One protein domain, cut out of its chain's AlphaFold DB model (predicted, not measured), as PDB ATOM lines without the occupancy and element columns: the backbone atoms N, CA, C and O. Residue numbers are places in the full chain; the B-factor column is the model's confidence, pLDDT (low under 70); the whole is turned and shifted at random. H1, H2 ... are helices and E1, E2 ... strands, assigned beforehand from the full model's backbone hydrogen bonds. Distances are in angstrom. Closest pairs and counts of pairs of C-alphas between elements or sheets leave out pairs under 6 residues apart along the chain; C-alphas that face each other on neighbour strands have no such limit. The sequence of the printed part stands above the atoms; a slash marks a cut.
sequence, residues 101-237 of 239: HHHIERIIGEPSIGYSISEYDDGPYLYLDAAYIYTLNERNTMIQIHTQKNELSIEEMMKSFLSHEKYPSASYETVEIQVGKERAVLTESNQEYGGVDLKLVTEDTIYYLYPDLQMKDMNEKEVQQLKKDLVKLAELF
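This is residues 101 to 237 of the 239 residues of an uncharacterized protein of Bacillus sp. THAF10 (UniProt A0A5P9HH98). What is the main picture? One twisted sheet of seven strands curls round the helix H2, which packs most on E6, while the shorter helix H1 packs on E5 and E6, apart from H2. How is it put together? The printed part has 137 residues, with seven named strands and two named helices in the order E1 E2 E3 H1 E4 E5 E6 E7 H2; the sheet runs E1 E2 E3 E7 E6 E5 E4, all antiparallel, and the class is mixed, helices and strands. How large is it? It is compact, with a radius of gyration of the C-alphas of 15.1 A and spans of 40 by 36 by 32 A.

Where are the first three strands? E1 is residues 107 to 120, 31.4 A long from C-alpha 107 at (-40.600, 7.707, 708.994), and bends by 89 degrees at residue 110. E2, residues 123 to 136, is 36.4 A long and bends by 57 degrees at residue 126; E3, residues 139 to 149, is 32.5 A long. What follows? H1 is residues 154 to 161, E4 172 to 179, E5 182 to 189, E6 196 to 201 and E7 205 to 211. H2, residues 220 to 235, is 22.9 A long and ends at C-alpha 235 at (-34.468, 20.646, 709.271).

How are the strands joined? E1 E2 E3 and E4 E5 E6 E7 are two meanders, each strand the antiparallel neighbour of the one before. N 112 and O 131 are 3.0 A apart in the hairpin E1 and E2, N 132 and O 143 2.9 A in E2 and E3, N 173 and O 188 2.8 A in E4 and E5, N 187 and O 197 2.8 A in E5 and E6, and N 209 and O 198 2.8 A in E6 and E7. What joins the two meanders? E3 and E7 are neighbours at 164 degrees, with N 146 and O 208 3.1 A apart. Where are the helices? H1 is on the sheet over E6 and E5, at a height of 8.8 A, along the strands at 1 degrees to E5 on the local plane; its closest C-alphas to E6 are those of Ile 154 and Val 201, 6.4 A apart. H2 is on the sheet, and the closest C-alphas of E6 and H2 are those of Leu 198 and Leu 230, 6.8 A apart. How do the helix backbones look? In H1 and H2 every O i to N i+4 pair is within hydrogen-bond range.

How far does it reach? The two C-alphas farthest apart are those of Gly 109 and Lys 166, 41.1 A. Is it cut, or are links long? The printed part has no cut and no long link. Where is confidence low? Mean pLDDT of the printed part is 90.6; residues 120 to 121, 163 and 165 to 167 are under 70.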
ATOM      1  N   HIS A 101     -43.027  12.063 707.346       95.81
ATOM      2  CA  HIS A 101     -43.105  10.857 706.510       95.81
ATOM      3  C   HIS A 101     -43.193  11.138 704.995       95.81
ATOM      4  O   HIS A 101     -42.881  10.265 704.187       95.81
ATOM      5  N   HIS A 102     -43.578  12.347 704.574       96.69
ATOM      6  CA  HIS A 102     -43.511  12.763 703.167       96.69
ATOM      7  C   HIS A 102     -42.095  13.166 702.731       96.69
ATOM      8  O   HIS A 102     -41.798  13.207 701.536       96.69
ATOM      9  N   HIS A 103     -41.212  13.441 703.691       96.88
ATOM     10  CA  HIS A 103     -39.853  13.912 703.443       96.88
ATOM     11  C   HIS A 103     -38.798  12.851 703.761       96.88
ATOM     12  O   HIS A 103     -37.725  12.852 703.152       96.88
ATOM     13  N   ILE A 104     -39.077  11.941 704.691       96.88
ATOM     14  CA  ILE A 104     -38.146  10.924 705.175       96.88
ATOM     15  C   ILE A 104     -38.809   9.563 704.999       96.88
ATOM     16  O   ILE A 104     -39.691   9.196 705.765       96.88
ATOM     17  N   GLU A 105     -38.349   8.802 704.004       95.81
ATOM     18  CA  GLU A 105     -38.925   7.503 703.610       95.81
ATOM     19  C   GLU A 105     -39.024   6.503 704.773       95.81
ATOM     20  O   GLU A 105     -39.914   5.659 704.802       95.81
ATOM     21  N   ARG A 106     -38.114   6.605 705.746       96.12
ATOM     22  CA  ARG A 106     -38.057   5.716 706.911       96.12
ATOM     23  C   ARG A 106     -38.969   6.132 708.057       96.12
ATOM     24  O   ARG A 106     -39.085   5.367 709.005       96.12
ATOM     25  N   ILE A 107     -39.599   7.304 708.005       96.62
ATOM     26  CA  ILE A 107     -40.600   7.707 708.994       96.62
ATOM     27  C   ILE A 107     -41.972   7.232 708.529       96.62
ATOM     28  O   ILE A 107     -42.375   7.476 707.393       96.62
ATOM     29  N   ILE A 108     -42.707   6.576 709.424       94.88
ATOM     30  CA  ILE A 108     -44.046   6.061 709.145       94.88
ATOM     31  C   ILE A 108     -45.088   6.953 709.815       94.88
ATOM     32  O   ILE A 108     -45.205   6.975 711.039       94.88
ATOM     33  N   GLY A 109     -45.906   7.609 708.989       91.94
ATOM     34  CA  GLY A 109     -47.076   8.364 709.432       91.94
ATOM     35  C   GLY A 109     -46.754   9.640 710.214       91.94
ATOM     36  O   GLY A 109     -45.650  10.182 710.152       91.94
ATOM     37  N   GLU A 110     -47.771  10.148 710.907       92.75
ATOM     38  CA  GLU A 110     -47.652  11.323 711.775       92.75
ATOM     39  C   GLU A 110     -47.021  10.941 713.129       92.75
ATOM     40  O   GLU A 110     -47.243   9.826 713.620       92.75
ATOM     41  N   PRO A 111     -46.259  11.848 713.768       93.56
ATOM     42  CA  PRO A 111     -45.742  11.619 715.109       93.56
ATOM     43  C   PRO A 111     -46.859  11.588 716.153       93.56
ATOM     44  O   PRO A 111     -47.875  12.275 716.042       93.56
ATOM     45  N   SER A 112     -46.621  10.853 717.236       89.88
ATOM     46  CA  SER A 112     -47.375  11.050 718.477       89.88
ATOM     47  C   SER A 112     -46.742  12.202 719.251       89.88
ATOM     48  O   SER A 112     -45.552  12.133 719.539       89.88
ATOM     49  N   ILE A 113     -47.513  13.244 719.563       88.31
ATOM     50  CA  ILE A 113     -47.040  14.438 720.280       88.31
ATOM     51  C   ILE A 113     -47.833  14.592 721.573       88.31
ATOM     52  O   ILE A 113     -49.061  14.466 721.563       88.31
ATOM     53  N   GLY A 114     -47.146  14.887 722.671       83.25
ATOM     54  CA  GLY A 114     -47.773  15.073 723.966       83.25
ATOM     55  C   GLY A 114     -46.952  15.931 724.915       83.25
ATOM     56  O   GLY A 114     -45.948  16.545 724.556       83.25
ATOM     57  N   TYR A 115     -47.440  15.993 726.149       81.44
ATOM     58  CA  TYR A 115     -46.659  16.485 727.268       81.44
ATOM     59  C   TYR A 115     -46.273  15.308 728.153       81.44
ATOM     60  O   TYR A 115     -47.131  14.520 728.560       81.44
ATOM     61  N   SER A 116     -45.000  15.256 728.514       77.81
ATOM     62  CA  SER A 116     -44.431  14.263 729.413       77.81
ATOM     63  C   SER A 116     -43.921  14.924 730.692       77.81
ATOM     64  O   SER A 116     -43.554  16.099 730.712       77.81
ATOM     65  N   ILE A 117     -43.936  14.168 731.792       77.75
ATOM     66  CA  ILE A 117     -43.444  14.612 733.101       77.75
ATOM     67  C   ILE A 117     -42.258  13.734 733.484       77.75
ATOM     68  O   ILE A 117     -42.398  12.515 733.574       77.75
ATOM     69  N   SER A 118     -41.107  14.350 733.743       73.12
ATOM     70  CA  SER A 118     -39.958  13.678 734.358       73.12
ATOM     71  C   SER A 118     -39.827  14.110 735.817       73.12
ATOM     72  O   SER A 118     -39.983  15.290 736.127       73.12
ATOM     73  N   GLU A 119     -39.558  13.169 736.720       75.06
ATOM     74  CA  GLU A 119     -39.271  13.462 738.128       75.06
ATOM     75  C   GLU A 119     -37.756  13.582 738.328       75.06
ATOM     76  O   GLU A 119     -37.033  12.591 738.221       75.06
ATOM     77  N   TYR A 120     -37.283  14.783 738.663       68.00
ATOM     78  CA  TYR A 120     -35.912  15.025 739.118       68.00
ATOM     79  C   TYR A 120     -35.897  15.413 740.602       68.00
ATOM     80  O   TYR A 120     -36.945  15.679 741.198       68.00
ATOM     81  N   ASP A 121     -34.707  15.456 741.206       66.62
ATOM     82  CA  ASP A 121     -34.534  15.821 742.621       66.62
ATOM     83  C   ASP A 121     -35.099  17.222 742.948       66.62
ATOM     84  O   ASP A 121     -35.582  17.444 744.061       66.62
ATOM     85  N   ASP A 122     -35.132  18.120 741.958       72.69
ATOM     86  CA  ASP A 122     -35.652  19.490 742.069       72.69
ATOM     87  C   ASP A 122     -37.168  19.614 741.800       72.69
ATOM     88  O   ASP A 122     -37.748  20.687 741.970       72.69
ATOM     89  N   GLY A 123     -37.842  18.515 741.430       73.12
ATOM     90  CA  GLY A 123     -39.288  18.459 741.198       73.12
ATOM     91  C   GLY A 123     -39.695  17.904 739.824       73.12
ATOM     92  O   GLY A 123     -38.843  17.537 739.014       73.12
ATOM     93  N   PRO A 124     -41.014  17.792 739.561       74.75
ATOM     94  CA  PRO A 124     -41.522  17.352 738.268       74.75
ATOM     95  C   PRO A 124     -41.286  18.422 737.192       74.75
ATOM     96  O   PRO A 124     -41.681  19.576 737.360       74.75
ATOM     97  N   TYR A 125     -40.692  18.019 736.071       72.88
ATOM     98  CA  TYR A 125     -40.472  18.848 734.889       72.88
ATOM     99  C   TYR A 125     -41.426  18.421 733.771       72.88
ATOM    100  O   TYR A 125     -41.393  17.267 733.341       72.88
ATOM    101  N   LEU A 126     -42.284  19.347 733.329       77.31
ATOM    102  CA  LEU A 126     -43.172  19.160 732.183       77.31
ATOM    103  C   LEU A 126     -42.423  19.546 730.908       77.31
ATOM    104  O   LEU A 126     -41.902  20.657 730.820       77.31
ATOM    105  N   TYR A 127     -42.418  18.665 729.918       78.19
ATOM    106  CA  TYR A 127     -41.826  18.933 728.614       78.19
ATOM    107  C   TYR A 127     -42.713  18.436 727.487       78.19
ATOM    108  O   TYR A 127     -43.531  17.537 727.677       78.19
ATOM    109  N   LEU A 128     -42.546  19.044 726.316       83.81
ATOM    110  CA  LEU A 128     -43.174  18.580 725.094       83.81
ATOM    111  C   LEU A 128     -42.356  17.413 724.532       83.81
ATOM    112  O   LEU A 128     -41.123  17.481 724.473       83.81
ATOM    113  N   ASP A 129     -43.039  16.352 724.117       87.81
ATOM    114  CA  ASP A 129     -42.428  15.196 723.479       87.81
ATOM    115  C   ASP A 129     -43.053  14.883 722.119       87.81
ATOM    116  O   ASP A 129     -44.214  15.186 721.842       87.81
ATOM    117  N   ALA A 130     -42.246  14.286 721.247       91.81
ATOM    118  CA  ALA A 130     -42.702  13.695 720.003       91.81
ATOM    119  C   ALA A 130     -42.044  12.335 719.786       91.81
ATOM    120  O   ALA A 130     -40.848  12.163 720.015       91.81
ATOM    121  N   ALA A 131     -42.821  11.378 719.293       94.81
ATOM    122  CA  ALA A 131     -42.341  10.066 718.892       94.81
ATOM    123  C   ALA A 131     -42.701   9.804 717.429       94.81
ATOM    124  O   ALA A 131     -43.878   9.749 717.066       94.81
ATOM    125  N   TYR A 132     -41.675   9.613 716.601       94.50
ATOM    126  CA  TYR A 132     -41.804   9.239 715.195       94.50
ATOM    127  C   TYR A 132     -41.522   7.751 715.054       94.50
ATOM    128  O   TYR A 132     -40.448   7.295 715.445       94.50
ATOM    129  N   ILE A 133     -42.451   6.995 714.468       96.12
ATOM    130  CA  ILE A 133     -42.176   5.606 714.093       96.12
ATOM    131  C   ILE A 133     -41.137   5.627 712.972       96.12
ATOM    132  O   ILE A 133     -41.335   6.296 711.958       96.12
ATOM    133  N   TYR A 134     -40.041   4.900 713.160       95.69
ATOM    134  CA  TYR A 134     -38.904   4.881 712.248       95.69
ATOM    135  C   TYR A 134     -38.541   3.447 711.868       95.69
ATOM    136  O   TYR A 134     -38.476   2.571 712.732       95.69
ATOM    137  N   THR A 135     -38.283   3.199 710.586       93.81
ATOM    138  CA  THR A 135     -37.910   1.879 710.073       93.81
ATOM    139  C   THR A 135     -36.480   1.881 709.560       93.81
ATOM    140  O   THR A 135     -36.149   2.576 708.602       93.81
ATOM    141  N   LEU A 136     -35.635   1.031 710.142       91.12
ATOM    142  CA  LEU A 136     -34.257   0.829 709.703       91.12
ATOM    143  C   LEU A 136     -34.023  -0.652 709.414       91.12
ATOM    144  O   LEU A 136     -34.067  -1.480 710.322       91.12
ATOM    145  N   ASN A 137     -33.797  -0.983 708.138       84.81
ATOM    146  CA  ASN A 137     -33.632  -2.359 707.658       84.81
ATOM    147  C   ASN A 137     -34.713  -3.306 708.204       84.81
ATOM    148  O   ASN A 137     -34.420  -4.252 708.931       84.81
ATOM    149  N   GLU A 138     -35.974  -3.006 707.879       83.38
ATOM    150  CA  GLU A 138     -37.163  -3.802 708.243       83.38
ATOM    151  C   GLU A 138     -37.474  -3.879 709.750       83.38
ATOM    152  O   GLU A 138     -38.456  -4.502 710.152       83.38
ATOM    153  N   ARG A 139     -36.688  -3.206 710.597       86.69
ATOM    154  CA  ARG A 139     -36.956  -3.081 712.032       86.69
ATOM    155  C   ARG A 139     -37.646  -1.765 712.319       86.69
ATOM    156  O   ARG A 139     -37.136  -0.709 711.952       86.69
ATOM    157  N   ASN A 140     -38.770  -1.841 713.018       89.44
ATOM    158  CA  ASN A 140     -39.472  -0.667 713.512       89.44
ATOM    159  C   ASN A 140     -38.935  -0.288 714.891       89.44
ATOM    160  O   ASN A 140     -38.821  -1.131 715.779       89.44
ATOM    161  N   THR A 141     -38.638   0.990 715.050       92.88
ATOM    162  CA  THR A 141     -38.212   1.644 716.285       92.88
ATOM    163  C   THR A 141     -38.896   3.015 716.361       92.88
ATOM    164  O   THR A 141     -39.813   3.311 715.584       92.88
ATOM    165  N   MET A 142     -38.476   3.857 717.297       93.94
ATOM    166  CA  MET A 142     -38.928   5.233 717.417       93.94
ATOM    167  C   MET A 142     -37.738   6.181 717.448       93.94
ATOM    168  O   MET A 142     -36.737   5.898 718.100       93.94
ATOM    169  N   ILE A 143     -37.884   7.328 716.789       97.12
ATOM    170  CA  ILE A 143     -37.103   8.522 717.108       97.12
ATOM    171  C   ILE A 143     -37.917   9.305 718.131       97.12
ATOM    172  O   ILE A 143     -39.023   9.759 717.830       97.12
ATOM    173  N   GLN A 144     -37.378   9.424 719.339       95.38
ATOM    174  CA  GLN A 144     -37.953  10.240 720.395       95.38
ATOM    175  C   GLN A 144     -37.319  11.621 720.378       95.38
ATOM    176  O   GLN A 144     -36.115  11.777 720.166       95.38
ATOM    177  N   ILE A 145     -38.158  12.619 720.612       94.62
ATOM    178  CA  ILE A 145     -37.767  14.011 720.722       94.62
ATOM    179  C   ILE A 145     -38.331  14.519 722.031       94.62
ATOM    180  O   ILE A 145     -39.540  14.459 722.231       94.62
ATOM    181  N   HIS A 146     -37.475  15.025 722.909       89.81
ATOM    182  CA  HIS A 146     -37.928  15.772 724.075       89.81
ATOM    183  C   HIS A 146     -37.312  17.162 724.090       89.81
ATOM    184  O   HIS A 146     -36.180  17.368 723.641       89.81
ATOM    185  N   THR A 147     -38.070  18.116 724.617       89.94
ATOM    186  CA  THR A 147     -37.622  19.498 724.776       89.94
ATOM    187  C   THR A 147     -37.140  19.759 726.192       89.94
ATOM    188  O   THR A 147     -37.732  19.266 727.152       89.94
ATOM    189  N   GLN A 148     -36.139  20.612 726.341       87.62
ATOM    190  CA  GLN A 148     -35.840  21.258 727.614       87.62
ATOM    191  C   GLN A 148     -35.721  22.759 727.410       87.62
ATOM    192  O   GLN A 148     -35.336  23.214 726.341       87.62
ATOM    193  N   LYS A 149     -36.028  23.535 728.444       87.00
ATOM    194  CA  LYS A 149     -35.800  24.974 728.426       87.00
ATOM    195  C   LYS A 149     -34.296  25.236 728.373       87.00
ATOM    196  O   LYS A 149     -33.547  24.692 729.183       87.00
ATOM    197  N   ASN A 150     -33.865  26.082 727.447       89.81
ATOM    198  CA  ASN A 150     -32.513  26.606 727.429       89.81
ATOM    199  C   ASN A 150     -32.414  27.787 728.408       89.81
ATOM    200  O   ASN A 150     -33.120  28.784 728.280       89.81
ATOM    201  N   GLU A 151     -31.551  27.663 729.414       91.00
ATOM    202  CA  GLU A 151     -31.304  28.720 730.408       91.00
ATOM    203  C   GLU A 151     -29.963  29.433 730.197       91.00
ATOM    204  O   GLU A 151     -29.621  30.342 730.954       91.00
ATOM    205  N   LEU A 152     -29.202  29.028 729.176       92.69
ATOM    206  CA  LEU A 152     -27.887  29.566 728.842       92.69
ATOM    207  C   LEU A 152     -27.911  30.243 727.471       92.69
ATOM    208  O   LEU A 152     -28.794  30.004 726.646       92.69
ATOM    209  N   SER A 153     -26.891  31.052 727.182       95.25
ATOM    210  CA  SER A 153     -26.677  31.483 725.800       95.25
ATOM    211  C   SER A 153     -26.394  30.276 724.898       95.25
ATOM    212  O   SER A 153     -25.851  29.262 725.349       95.25
ATOM    213  N   ILE A 154     -26.711  30.395 723.603       94.44
ATOM    214  CA  ILE A 154     -26.427  29.340 722.614       94.44
ATOM    215  C   ILE A 154     -24.951  28.923 722.688       94.44
ATOM    216  O   ILE A 154     -24.643  27.738 722.696       94.44
ATOM    217  N   GLU A 155     -24.032  29.881 722.816       94.69
ATOM    218  CA  GLU A 155     -22.594  29.603 722.888       94.69
ATOM    219  C   GLU A 155     -22.200  28.794 724.134       94.69
ATOM    220  O   GLU A 155     -21.446  27.824 724.041       94.69
ATOM    221  N   GLU A 156     -22.726  29.154 725.305       94.38
ATOM    222  CA  GLU A 156     -22.468  28.415 726.545       94.38
ATOM    223  C   GLU A 156     -23.053  27.001 726.494       94.38
ATOM    224  O   GLU A 156     -22.394  26.048 726.922       94.38
ATOM    225  N   MET A 157     -24.254  26.854 725.928       94.69
ATOM    226  CA  MET A 157     -24.899  25.556 725.767       94.69
ATOM    227  C   MET A 157     -24.115  24.661 724.802       94.69
ATOM    228  O   MET A 157     -23.776  23.529 725.151       94.69
ATOM    229  N   MET A 158     -23.734  25.180 723.632       94.56
ATOM    230  CA  MET A 158     -22.931  24.448 722.645       94.56
ATOM    231  C   MET A 158     -21.586  24.013 723.229       94.56
ATOM    232  O   MET A 158     -21.196  22.853 723.101       94.56
ATOM    233  N   LYS A 159     -20.916  24.890 723.985       91.62
ATOM    234  CA  LYS A 159     -19.678  24.550 724.699       91.62
ATOM    235  C   LYS A 159     -19.859  23.419 725.715       91.62
ATOM    236  O   LYS A 159     -18.922  22.652 725.945       91.62
ATOM    237  N   SER A 160     -21.033  23.303 726.339       90.88
ATOM    238  CA  SER A 160     -21.323  22.208 727.271       90.88
ATOM    239  C   SER A 160     -21.400  20.853 726.550       90.88
ATOM    240  O   SER A 160     -20.805  19.873 727.013       90.88
ATOM    241  N   PHE A 161     -22.028  20.818 725.370       90.94
ATOM    242  CA  PHE A 161     -22.136  19.620 724.532       90.94
ATOM    243  C   PHE A 161     -20.805  19.236 723.877       90.94
ATOM    244  O   PHE A 161     -20.489  18.051 723.780       90.94
ATOM    245  N   LEU A 162     -19.981  20.223 723.528       87.94
ATOM    246  CA  LEU A 162     -18.663  20.048 722.907       87.94
ATOM    247  C   LEU A 162     -17.509  19.970 723.921       87.94
ATOM    248  O   LEU A 162     -16.340  20.079 723.565       87.94
ATOM    249  N   SER A 163     -17.795  19.767 725.210       69.69
ATOM    250  CA  SER A 163     -16.786  19.814 726.285       69.69
ATOM    251  C   SER A 163     -15.601  18.843 726.113       69.69
ATOM    252  O   SER A 163     -14.517  19.071 726.658       69.69
ATOM    253  N   HIS A 164     -15.771  17.796 725.310       71.12
ATOM    254  CA  HIS A 164     -14.747  16.817 724.952       71.12
ATOM    255  C   HIS A 164     -13.793  17.286 723.838       71.12
ATOM    256  O   HIS A 164     -12.739  16.681 723.675       71.12
ATOM    257  N   GLU A 165     -14.057  18.393 723.136       65.00
ATOM    258  CA  GLU A 165     -13.026  19.051 722.314       65.00
ATOM    259  C   GLU A 165     -11.828  19.471 723.178       65.00
ATOM    260  O   GLU A 165     -10.674  19.426 722.754       65.00
ATOM    261  N   LYS A 166     -12.096  19.824 724.443       62.72
ATOM    262  CA  LYS A 166     -11.061  20.103 725.441       62.72
ATOM    263  C   LYS A 166     -10.505  18.827 726.088       62.72
ATOM    264  O   LYS A 166      -9.350  18.818 726.509       62.72
ATOM    265  N   TYR A 167     -11.317  17.774 726.184       69.31
ATOM    266  CA  TYR A 167     -10.974  16.495 726.813       69.31
ATOM    267  C   TYR A 167     -11.460  15.325 725.948       69.31
ATOM    268  O   TYR A 167     -12.572  14.837 726.170       69.31
ATOM    269  N   PRO A 168     -10.655  14.877 724.965       70.00
ATOM    270  CA  PRO A 168     -11.077  13.862 724.009       70.00
ATOM    271  C   PRO A 168     -11.634  12.622 724.708       70.00
ATOM    272  O   PRO A 168     -10.996  12.051 725.597       70.00
ATOM    273  N   SER A 169     -12.831  12.209 724.302       78.56
ATOM    274  CA  SER A 169     -13.482  11.000 724.795       78.56
ATOM    275  C   SER A 169     -13.202   9.856 723.829       78.56
ATOM    276  O   SER A 169     -13.447   9.980 722.637       78.56
ATOM    277  N   ALA A 170     -12.737   8.712 724.332       82.38
ATOM    278  CA  ALA A 170     -12.681   7.492 723.522       82.38
ATOM    279  C   ALA A 170     -14.080   6.878 723.300       82.38
ATOM    280  O   ALA A 170     -14.248   6.012 722.445       82.38
ATOM    281  N   SER A 171     -15.080   7.306 724.079       86.06
ATOM    282  CA  SER A 171     -16.402   6.674 724.147       86.06
ATOM    283  C   SER A 171     -17.395   7.186 723.104       86.06
ATOM    284  O   SER A 171     -18.447   6.571 722.929       86.06
ATOM    285  N   TYR A 172     -17.110   8.311 722.452       88.62
ATOM    286  CA  TYR A 172     -17.981   8.911 721.447       88.62
ATOM    287  C   TYR A 172     -17.227   9.965 720.634       88.62
ATOM    288  O   TYR A 172     -16.264  10.563 721.114       88.62
ATOM    289  N   GLU A 173     -17.726  10.223 719.436       91.00
ATOM    290  CA  GLU A 173     -17.369  11.359 718.600       91.00
ATOM    291  C   GLU A 173     -18.534  12.346 718.595       91.00
ATOM    292  O   GLU A 173     -19.697  11.937 718.590       91.00
ATOM    293  N   THR A 174     -18.248  13.646 718.588       92.69
ATOM    294  CA  THR A 174     -19.283  14.628 718.261       92.69
ATOM    295  C   THR A 174     -18.794  15.624 717.238       92.69
ATOM    296  O   THR A 174     -17.595  15.858 717.084       92.69
ATOM    297  N   VAL A 175     -19.756  16.202 716.535       93.81
ATOM    298  CA  VAL A 175     -19.520  17.255 715.566       93.81
ATOM    299  C   VAL A 175     -20.612  18.305 715.693       93.81
ATOM    300  O   VAL A 175     -21.801  17.984 715.776       93.81
ATOM    301  N   GLU A 176     -20.200  19.568 715.705       96.19
ATOM    302  CA  GLU A 176     -21.122  20.678 715.521       96.19
ATOM    303  C   GLU A 176     -21.565  20.752 714.058       96.19
ATOM    304  O   GLU A 176     -20.745  20.723 713.136       96.19
ATOM    305  N   ILE A 177     -22.871  20.872 713.847       97.00
ATOM    306  CA  ILE A 177     -23.476  21.042 712.532       97.00
ATOM    307  C   ILE A 177     -24.503  22.171 712.554       97.00
ATOM    308  O   ILE A 177     -25.073  22.514 713.590       97.00
ATOM    309  N   GLN A 178     -24.762  22.719 711.373       96.06
ATOM    310  CA  GLN A 178     -25.801  23.712 711.149       96.06
ATOM    311  C   GLN A 178     -27.081  23.013 710.675       96.06
ATOM    312  O   GLN A 178     -27.034  22.252 709.707       96.06
ATOM    313  N   VAL A 179     -28.216  23.300 711.314       93.44
ATOM    314  CA  VAL A 179     -29.546  22.807 710.921       93.44
ATOM    315  C   VAL A 179     -30.433  24.018 710.651       93.44
ATOM    316  O   VAL A 179     -30.915  24.684 711.566       93.44
ATOM    317  N   GLY A 180     -30.602  24.367 709.375       88.19
ATOM    318  CA  GLY A 180     -31.232  25.634 709.004       88.19
ATOM    319  C   GLY A 180     -30.453  26.827 709.574       88.19
ATOM    320  O   GLY A 180     -29.302  27.059 709.202       88.19
ATOM    321  N   LYS A 181     -31.073  27.596 710.475       90.50
ATOM    322  CA  LYS A 181     -30.432  28.723 711.181       90.50
ATOM    323  C   LYS A 181     -29.901  28.357 712.568       90.50
ATOM    324  O   LYS A 181     -29.094  29.106 713.111       90.50
ATOM    325  N   GLU A 182     -30.267  27.187 713.071       94.88
ATOM    326  CA  GLU A 182     -29.938  26.748 714.418       94.88
ATOM    327  C   GLU A 182     -28.664  25.898 714.441       94.88
ATOM    328  O   GLU A 182     -28.262  25.289 713.440       94.88
ATOM    329  N   ARG A 183     -28.020  25.857 715.609       96.69
ATOM    330  CA  ARG A 183     -26.813  25.060 715.851       96.69
ATOM    331  C   ARG A 183     -27.190  23.740 716.506       96.69
ATOM    332  O   ARG A 183     -28.048  23.698 717.390       96.69
ATOM    333  N   ALA A 184     -26.529  22.663 716.096       97.50
ATOM    334  CA  ALA A 184     -26.735  21.345 716.672       97.50
ATOM    335  C   ALA A 184     -25.421  20.604 716.914       97.50
ATOM    336  O   ALA A 184     -24.413  20.858 716.257       97.50
ATOM    337  N   VAL A 185     -25.455  19.638 717.827       97.31
ATOM    338  CA  VAL A 185     -24.374  18.685 718.073       97.31
ATOM    339  C   VAL A 185     -24.869  17.288 717.745       97.31
ATOM    340  O   VAL A 185     -25.814  16.795 718.362       97.31
ATOM    341  N   LEU A 186     -24.217  16.654 716.777       97.56
ATOM    342  CA  LEU A 186     -24.441  15.260 716.421       97.56
ATOM    343  C   LEU A 186     -23.413  14.399 717.154       97.56
ATOM    344  O   LEU A 186     -22.213  14.570 716.949       97.56
ATOM    345  N   THR A 187     -23.889  13.481 717.988       95.56
ATOM    346  CA  THR A 187     -23.074  12.557 718.787       95.56
ATOM    347  C   THR A 187     -23.183  11.157 718.195       95.56
ATOM    348  O   THR A 187     -24.283  10.675 717.939       95.56
ATOM    349  N   GLU A 188     -22.052  10.484 718.013       95.25
ATOM    350  CA  GLU A 188     -21.963   9.071 717.643       95.25
ATOM    351  C   GLU A 188     -21.168   8.329 718.717       95.25
ATOM    352  O   GLU A 188     -20.017   8.660 718.995       95.25
ATOM    353  N   SER A 189     -21.775   7.338 719.368       93.94
ATOM    354  CA  SER A 189     -21.070   6.557 720.380       93.94
ATOM    355  C   SER A 189     -20.139   5.515 719.762       93.94
ATOM    356  O   SER A 189     -20.513   4.797 718.844       93.94
ATOM    357  N   ASN A 190     -18.964   5.341 720.366       92.00
ATOM    358  CA  ASN A 190     -18.034   4.252 720.052       92.00
ATOM    359  C   ASN A 190     -18.293   2.998 720.910       92.00
ATOM    360  O   ASN A 190     -17.517   2.043 720.880       92.00
ATOM    361  N   GLN A 191     -19.339   3.012 721.739       92.50
ATOM    362  CA  GLN A 191     -19.679   1.924 722.650       92.50
ATOM    363  C   GLN A 191     -20.789   1.053 722.065       92.50
ATOM    364  O   GLN A 191     -21.762   1.562 721.521       92.50
ATOM    365  N   GLU A 192     -20.689  -0.261 722.275       92.12
ATOM    366  CA  GLU A 192     -21.662  -1.262 721.804       92.12
ATOM    367  C   GLU A 192     -23.120  -0.913 722.172       92.12
ATOM    368  O   GLU A 192     -24.022  -1.038 721.346       92.12
ATOM    369  N   TYR A 193     -23.337  -0.435 723.401       92.31
ATOM    370  CA  TYR A 193     -24.654  -0.070 723.939       92.31
ATOM    371  C   TYR A 193     -24.966   1.430 723.848       92.31
ATOM    372  O   TYR A 193     -26.005   1.864 724.345       92.31
ATOM    373  N   GLY A 194     -24.069   2.225 723.262       91.94
ATOM    374  CA  GLY A 194     -24.340   3.623 722.947       91.94
ATOM    375  C   GLY A 194     -25.157   3.754 721.665       91.94
ATOM    376  O   GLY A 194     -25.507   2.750 721.051       91.94
ATOM    377  N   GLY A 195     -25.458   4.981 721.249       94.31
ATOM    378  CA  GLY A 195     -26.240   5.244 720.041       94.31
ATOM    379  C   GLY A 195     -25.784   6.499 719.308       94.31
ATOM    380  O   GLY A 195     -24.689   7.015 719.548       94.31
ATOM    381  N   VAL A 196     -26.650   6.976 718.418       96.62
ATOM    382  CA  VAL A 196     -26.502   8.253 717.714       96.62
ATOM    383  C   VAL A 196     -27.573   9.201 718.229       96.62
ATOM    384  O   VAL A 196     -28.744   8.838 718.220       96.62
ATOM    385  N   ASP A 197     -27.202  10.410 718.630       96.81
ATOM    386  CA  ASP A 197     -28.155  11.436 719.056       96.81
ATOM    387  C   ASP A 197     -27.836  12.793 718.432       96.81
ATOM    388  O   ASP A 197     -26.688  13.093 718.102       96.81
ATOM    389  N   LEU A 198     -28.871  13.610 718.257       98.12
ATOM    390  CA  LEU A 198     -28.758  14.978 717.773       98.12
ATOM    391  C   LEU A 198     -29.356  15.920 718.817       98.12
ATOM    392  O   LEU A 198     -30.520  15.785 719.192       98.12
ATOM    393  N   LYS A 199     -28.562  16.890 719.267       97.75
ATOM    394  CA  LYS A 199     -29.000  17.947 720.183       97.75
ATOM    395  C   LYS A 199     -29.037  19.269 719.439       97.75
ATOM    396  O   LYS A 199     -27.992  19.723 718.989       97.75
ATOM    397  N   LEU A 200     -30.203  19.883 719.318       97.06
ATOM    398  CA  LEU A 200     -30.380  21.187 718.683       97.06
ATOM    399  C   LEU A 200     -30.603  22.261 719.749       97.06
ATOM    400  O   LEU A 200     -31.337  22.023 720.707       97.06
ATOM    401  N   VAL A 201     -30.003  23.436 719.570       96.06
ATOM    402  CA  VAL A 201     -30.093  24.550 720.520       96.06
ATOM    403  C   VAL A 201     -30.681  25.776 719.837       96.06
ATOM    404  O   VAL A 201     -30.138  26.248 718.842       96.06
ATOM    405  N   THR A 202     -31.750  26.304 720.427       94.12
ATOM    406  CA  THR A 202     -32.350  27.607 720.101       94.12
ATOM    407  C   THR A 202     -32.147  28.578 721.270       94.12
ATOM    408  O   THR A 202     -31.533  28.227 722.285       94.12
ATOM    409  N   GLU A 203     -32.655  29.806 721.159       91.56
ATOM    410  CA  GLU A 203     -32.564  30.793 722.243       91.56
ATOM    411  C   GLU A 203     -33.241  30.323 723.540       91.56
ATOM    412  O   GLU A 203     -32.704  30.564 724.619       91.56
ATOM    413  N   ASP A 204     -34.379  29.630 723.450       90.50
ATOM    414  CA  ASP A 204     -35.221  29.289 724.603       90.50
ATOM    415  C   ASP A 204     -35.378  27.783 724.848       90.50
ATOM    416  O   ASP A 204     -35.798  27.380 725.937       90.50
ATOM    417  N   THR A 205     -35.009  26.949 723.872       91.12
ATOM    418  CA  THR A 205     -35.303  25.515 723.880       91.12
ATOM    419  C   THR A 205     -34.132  24.680 723.362       91.12
ATOM    420  O   THR A 205     -33.464  25.016 722.382       91.12
ATOM    421  N   ILE A 206     -33.906  23.544 724.011       93.94
ATOM    422  CA  ILE A 206     -33.016  22.472 723.581       93.94
ATOM    423  C   ILE A 206     -33.882  21.304 723.123       93.94
ATOM    424  O   ILE A 206     -34.770  20.869 723.858       93.94
ATOM    425  N   TYR A 207     -33.599  20.763 721.945       95.50
ATOM    426  CA  TYR A 207     -34.277  19.584 721.416       95.50
ATOM    427  C   TYR A 207     -33.311  18.408 721.403       95.50
ATOM    428  O   TYR A 207     -32.247  18.478 720.790       95.50
ATOM    429  N   TYR A 208     -33.698  17.319 722.056       95.81
ATOM    430  CA  TYR A 208     -32.926  16.083 722.107       95.81
ATOM    431  C   TYR A 208     -33.604  15.044 721.228       95.81
ATOM    432  O   TYR A 208     -34.658  14.536 721.597       95.81
ATOM    433  N   LEU A 209     -33.002  14.732 720.084       97.75
ATOM    434  CA  LEU A 209     -33.471  13.704 719.164       97.75
ATOM    435  C   LEU A 209     -32.627  12.447 719.369       97.75
ATOM    436  O   LEU A 209     -31.421  12.460 719.117       97.75
ATOM    437  N   TYR A 210     -33.257  11.361 719.803       94.56
ATOM    438  CA  TYR A 210     -32.586  10.082 720.020       94.56
ATOM    439  C   TYR A 210     -33.470   8.921 719.539       94.56
ATOM    440  O   TYR A 210     -34.645   8.825 719.900       94.56
ATOM    441  N   PRO A 211     -32.932   8.030 718.698       93.56
ATOM    442  CA  PRO A 211     -33.581   6.792 718.320       93.56
ATOM    443  C   PRO A 211     -33.413   5.736 719.414       93.56
ATOM    444  O   PRO A 211     -32.374   5.667 720.071       93.56
ATOM    445  N   ASP A 212     -34.394   4.848 719.551       91.38
ATOM    446  CA  ASP A 212     -34.258   3.627 720.353       91.38
ATOM    447  C   ASP A 212     -33.480   2.558 719.559       91.38
ATOM    448  O   ASP A 212     -34.021   1.544 719.109       91.38
ATOM    449  N   LEU A 213     -32.209   2.863 719.268       92.62
ATOM    450  CA  LEU A 213     -31.255   2.015 718.547       92.62
ATOM    451  C   LEU A 213     -29.863   2.145 719.164       92.62
ATOM    452  O   LEU A 213     -29.372   3.253 719.387       92.62
ATOM    453  N   GLN A 214     -29.205   1.006 719.377       94.62
ATOM    454  CA  GLN A 214     -27.833   0.956 719.875       94.62
ATOM    455  C   GLN A 214     -26.851   0.618 718.748       94.62
ATOM    456  O   GLN A 214     -27.229   0.034 717.732       94.62
ATOM    457  N   MET A 215     -25.569   0.937 718.923       95.12
ATOM    458  CA  MET A 215     -24.529   0.662 717.923       95.12
ATOM    459  C   MET A 215     -24.437  -0.828 717.584       95.12
ATOM    460  O   MET A 215     -24.279  -1.175 716.419       95.12
ATOM    461  N   LYS A 216     -24.620  -1.725 718.562       94.38
ATOM    462  CA  LYS A 216     -24.688  -3.183 718.333       94.38
ATOM    463  C   LYS A 216     -25.785  -3.608 717.355       94.38
ATOM    464  O   LYS A 216     -25.701  -4.681 716.764       94.38
ATOM    465  N   ASP A 217     -26.831  -2.793 717.229       92.81
ATOM    466  CA  ASP A 217     -27.975  -3.079 716.384       92.81
ATOM    467  C   ASP A 217     -27.740  -2.568 714.960       92.81
ATOM    468  O   ASP A 217     -28.552  -2.857 714.090       92.81
ATOM    469  N   MET A 218     -26.667  -1.825 714.686       95.69
ATOM    470  CA  MET A 218     -26.464  -1.145 713.411       95.69
ATOM    471  C   MET A 218     -25.091  -1.444 712.812       95.69
ATOM    472  O   MET A 218     -24.068  -1.459 713.487       95.69
ATOM    473  N   ASN A 219     -25.053  -1.625 711.499       95.75
ATOM    474  CA  ASN A 219     -23.816  -1.533 710.737       95.75
ATOM    475  C   ASN A 219     -23.496  -0.072 710.379       95.75
ATOM    476  O   ASN A 219     -24.339   0.818 710.466       95.75
ATOM    477  N   GLU A 220     -22.280   0.172 709.898       95.69
ATOM    478  CA  GLU A 220     -21.805   1.518 709.555       95.69
ATOM    479  C   GLU A 220     -22.723   2.258 708.561       95.69
ATOM    480  O   GLU A 220     -22.986   3.448 708.721       95.69
ATOM    481  N   LYS A 221     -23.282   1.566 707.557       96.62
ATOM    482  CA  LYS A 221     -24.199   2.198 706.592       96.62
ATOM    483  C   LYS A 221     -25.510   2.620 707.249       96.62
ATOM    484  O   LYS A 221     -26.038   3.676 706.912       96.62
ATOM    485  N   GLU A 222     -26.027   1.805 708.166       96.31
ATOM    486  CA  GLU A 222     -27.222   2.118 708.956       96.31
ATOM    487  C   GLU A 222     -26.987   3.327 709.865       96.31
ATOM    488  O   GLU A 222     -27.823   4.227 709.887       96.31
ATOM    489  N   VAL A 223     -25.824   3.400 710.522       96.94
ATOM    490  CA  VAL A 223     -25.416   4.553 711.342       96.94
ATOM    491  C   VAL A 223     -25.374   5.830 710.501       96.94
ATOM    492  O   VAL A 223     -26.000   6.830 710.854       96.94
ATOM    493  N   GLN A 224     -24.711   5.802 709.340       97.19
ATOM    494  CA  GLN A 224     -24.644   6.976 708.462       97.19
ATOM    495  C   GLN A 224     -26.017   7.378 707.906       97.19
ATOM    496  O   GLN A 224     -26.276   8.565 707.706       97.19
ATOM    497  N   GLN A 225     -26.904   6.415 707.649       97.12
ATOM    498  CA  GLN A 225     -28.267   6.707 707.215       97.12
ATOM    499  C   GLN A 225     -29.091   7.346 708.339       97.12
ATOM    500  O   GLN A 225     -29.751   8.353 708.102       97.12
ATOM    501  N   LEU A 226     -28.998   6.813 709.558       97.38
ATOM    502  CA  LEU A 226     -29.667   7.357 710.734       97.38
ATOM    503  C   LEU A 226     -29.228   8.799 711.016       97.38
ATOM    504  O   LEU A 226     -30.077   9.664 711.197       97.38
ATOM    505  N   LYS A 227     -27.920   9.089 710.964       97.75
ATOM    506  CA  LYS A 227     -27.387  10.456 711.107       97.75
ATOM    507  C   LYS A 227     -28.038  11.426 710.118       97.75
ATOM    508  O   LYS A 227     -28.473  12.504 710.511       97.75
ATOM    509  N   LYS A 228     -28.146  11.035 708.843       97.31
ATOM    510  CA  LYS A 228     -28.785  11.858 707.802       97.31
ATOM    511  C   LYS A 228     -30.269  12.078 708.072       97.31
ATOM    512  O   LYS A 228     -30.744  13.197 707.914       97.31
ATOM    513  N   ASP A 229     -30.982  11.031 708.475       97.75
ATOM    514  CA  ASP A 229     -32.422  11.112 708.712       97.75
ATOM    515  C   ASP A 229     -32.741  11.945 709.970       97.75
ATOM    516  O   ASP A 229     -33.692  12.721 709.940       97.75
ATOM    517  N   LEU A 230     -31.909  11.892 711.021       98.12
ATOM    518  CA  LEU A 230     -32.023  12.775 712.194       98.12
ATOM    519  C   LEU A 230     -31.830  14.252 711.829       98.12
ATOM    520  O   LEU A 230     -32.630  15.094 712.233       98.12
ATOM    521  N   VAL A 231     -30.796  14.565 711.041       97.88
ATOM    522  CA  VAL A 231     -30.548  15.940 710.575       97.88
ATOM    523  C   VAL A 231     -31.706  16.425 709.717       97.88
ATOM    524  O   VAL A 231     -32.257  17.490 709.978       97.88
ATOM    525  N   LYS A 232     -32.143  15.612 708.752       97.62
ATOM    526  CA  LYS A 232     -33.269  15.944 707.879       97.62
ATOM    527  C   LYS A 232     -34.571  16.142 708.654       97.62
ATOM    528  O   LYS A 232     -35.372  16.989 708.279       97.62
ATOM    529  N   LEU A 233     -34.798  15.380 709.725       97.62
ATOM    530  CA  LEU A 233     -35.966  15.561 710.585       97.62
ATOM    531  C   LEU A 233     -35.910  16.905 711.315       97.62
ATOM    532  O   LEU A 233     -36.908  17.619 711.348       97.62
ATOM    533  N   ALA A 234     -34.747  17.265 711.856       97.00
ATOM    534  CA  ALA A 234     -34.551  18.543 712.532       97.00
ATOM    535  C   ALA A 234     -34.674  19.746 711.573       97.00
ATOM    536  O   ALA A 234     -35.184  20.789 711.967       97.00
ATOM    537  N   GLU A 235     -34.287  19.604 710.300       96.62
ATOM    538  CA  GLU A 235     -34.468  20.646 709.271       96.62
ATOM    539  C   GLU A 235     -35.941  20.975 708.975       96.62
ATOM    540  O   GLU A 235     -36.237  22.049 708.454       96.62
ATOM    541  N   LEU A 236     -36.865  20.063 709.288       95.56
ATOM    542  CA  LEU A 236     -38.304  20.244 709.069       95.56
ATOM    543  C   LEU A 236     -39.005  20.953 710.239       95.56
ATOM    544  O   LEU A 236     -40.212  21.193 710.170       95.56
ATOM    545  N   PHE A 237     -38.284  21.259 711.320       93.62
ATOM    546  CA  PHE A 237     -38.859  21.930 712.481       93.62
ATOM    547  C   PHE A 237     -39.264  23.371 712.153       93.62
ATOM    548  O   PHE A 237     -38.632  24.059 711.350       93.62
TER     549      PHE A 237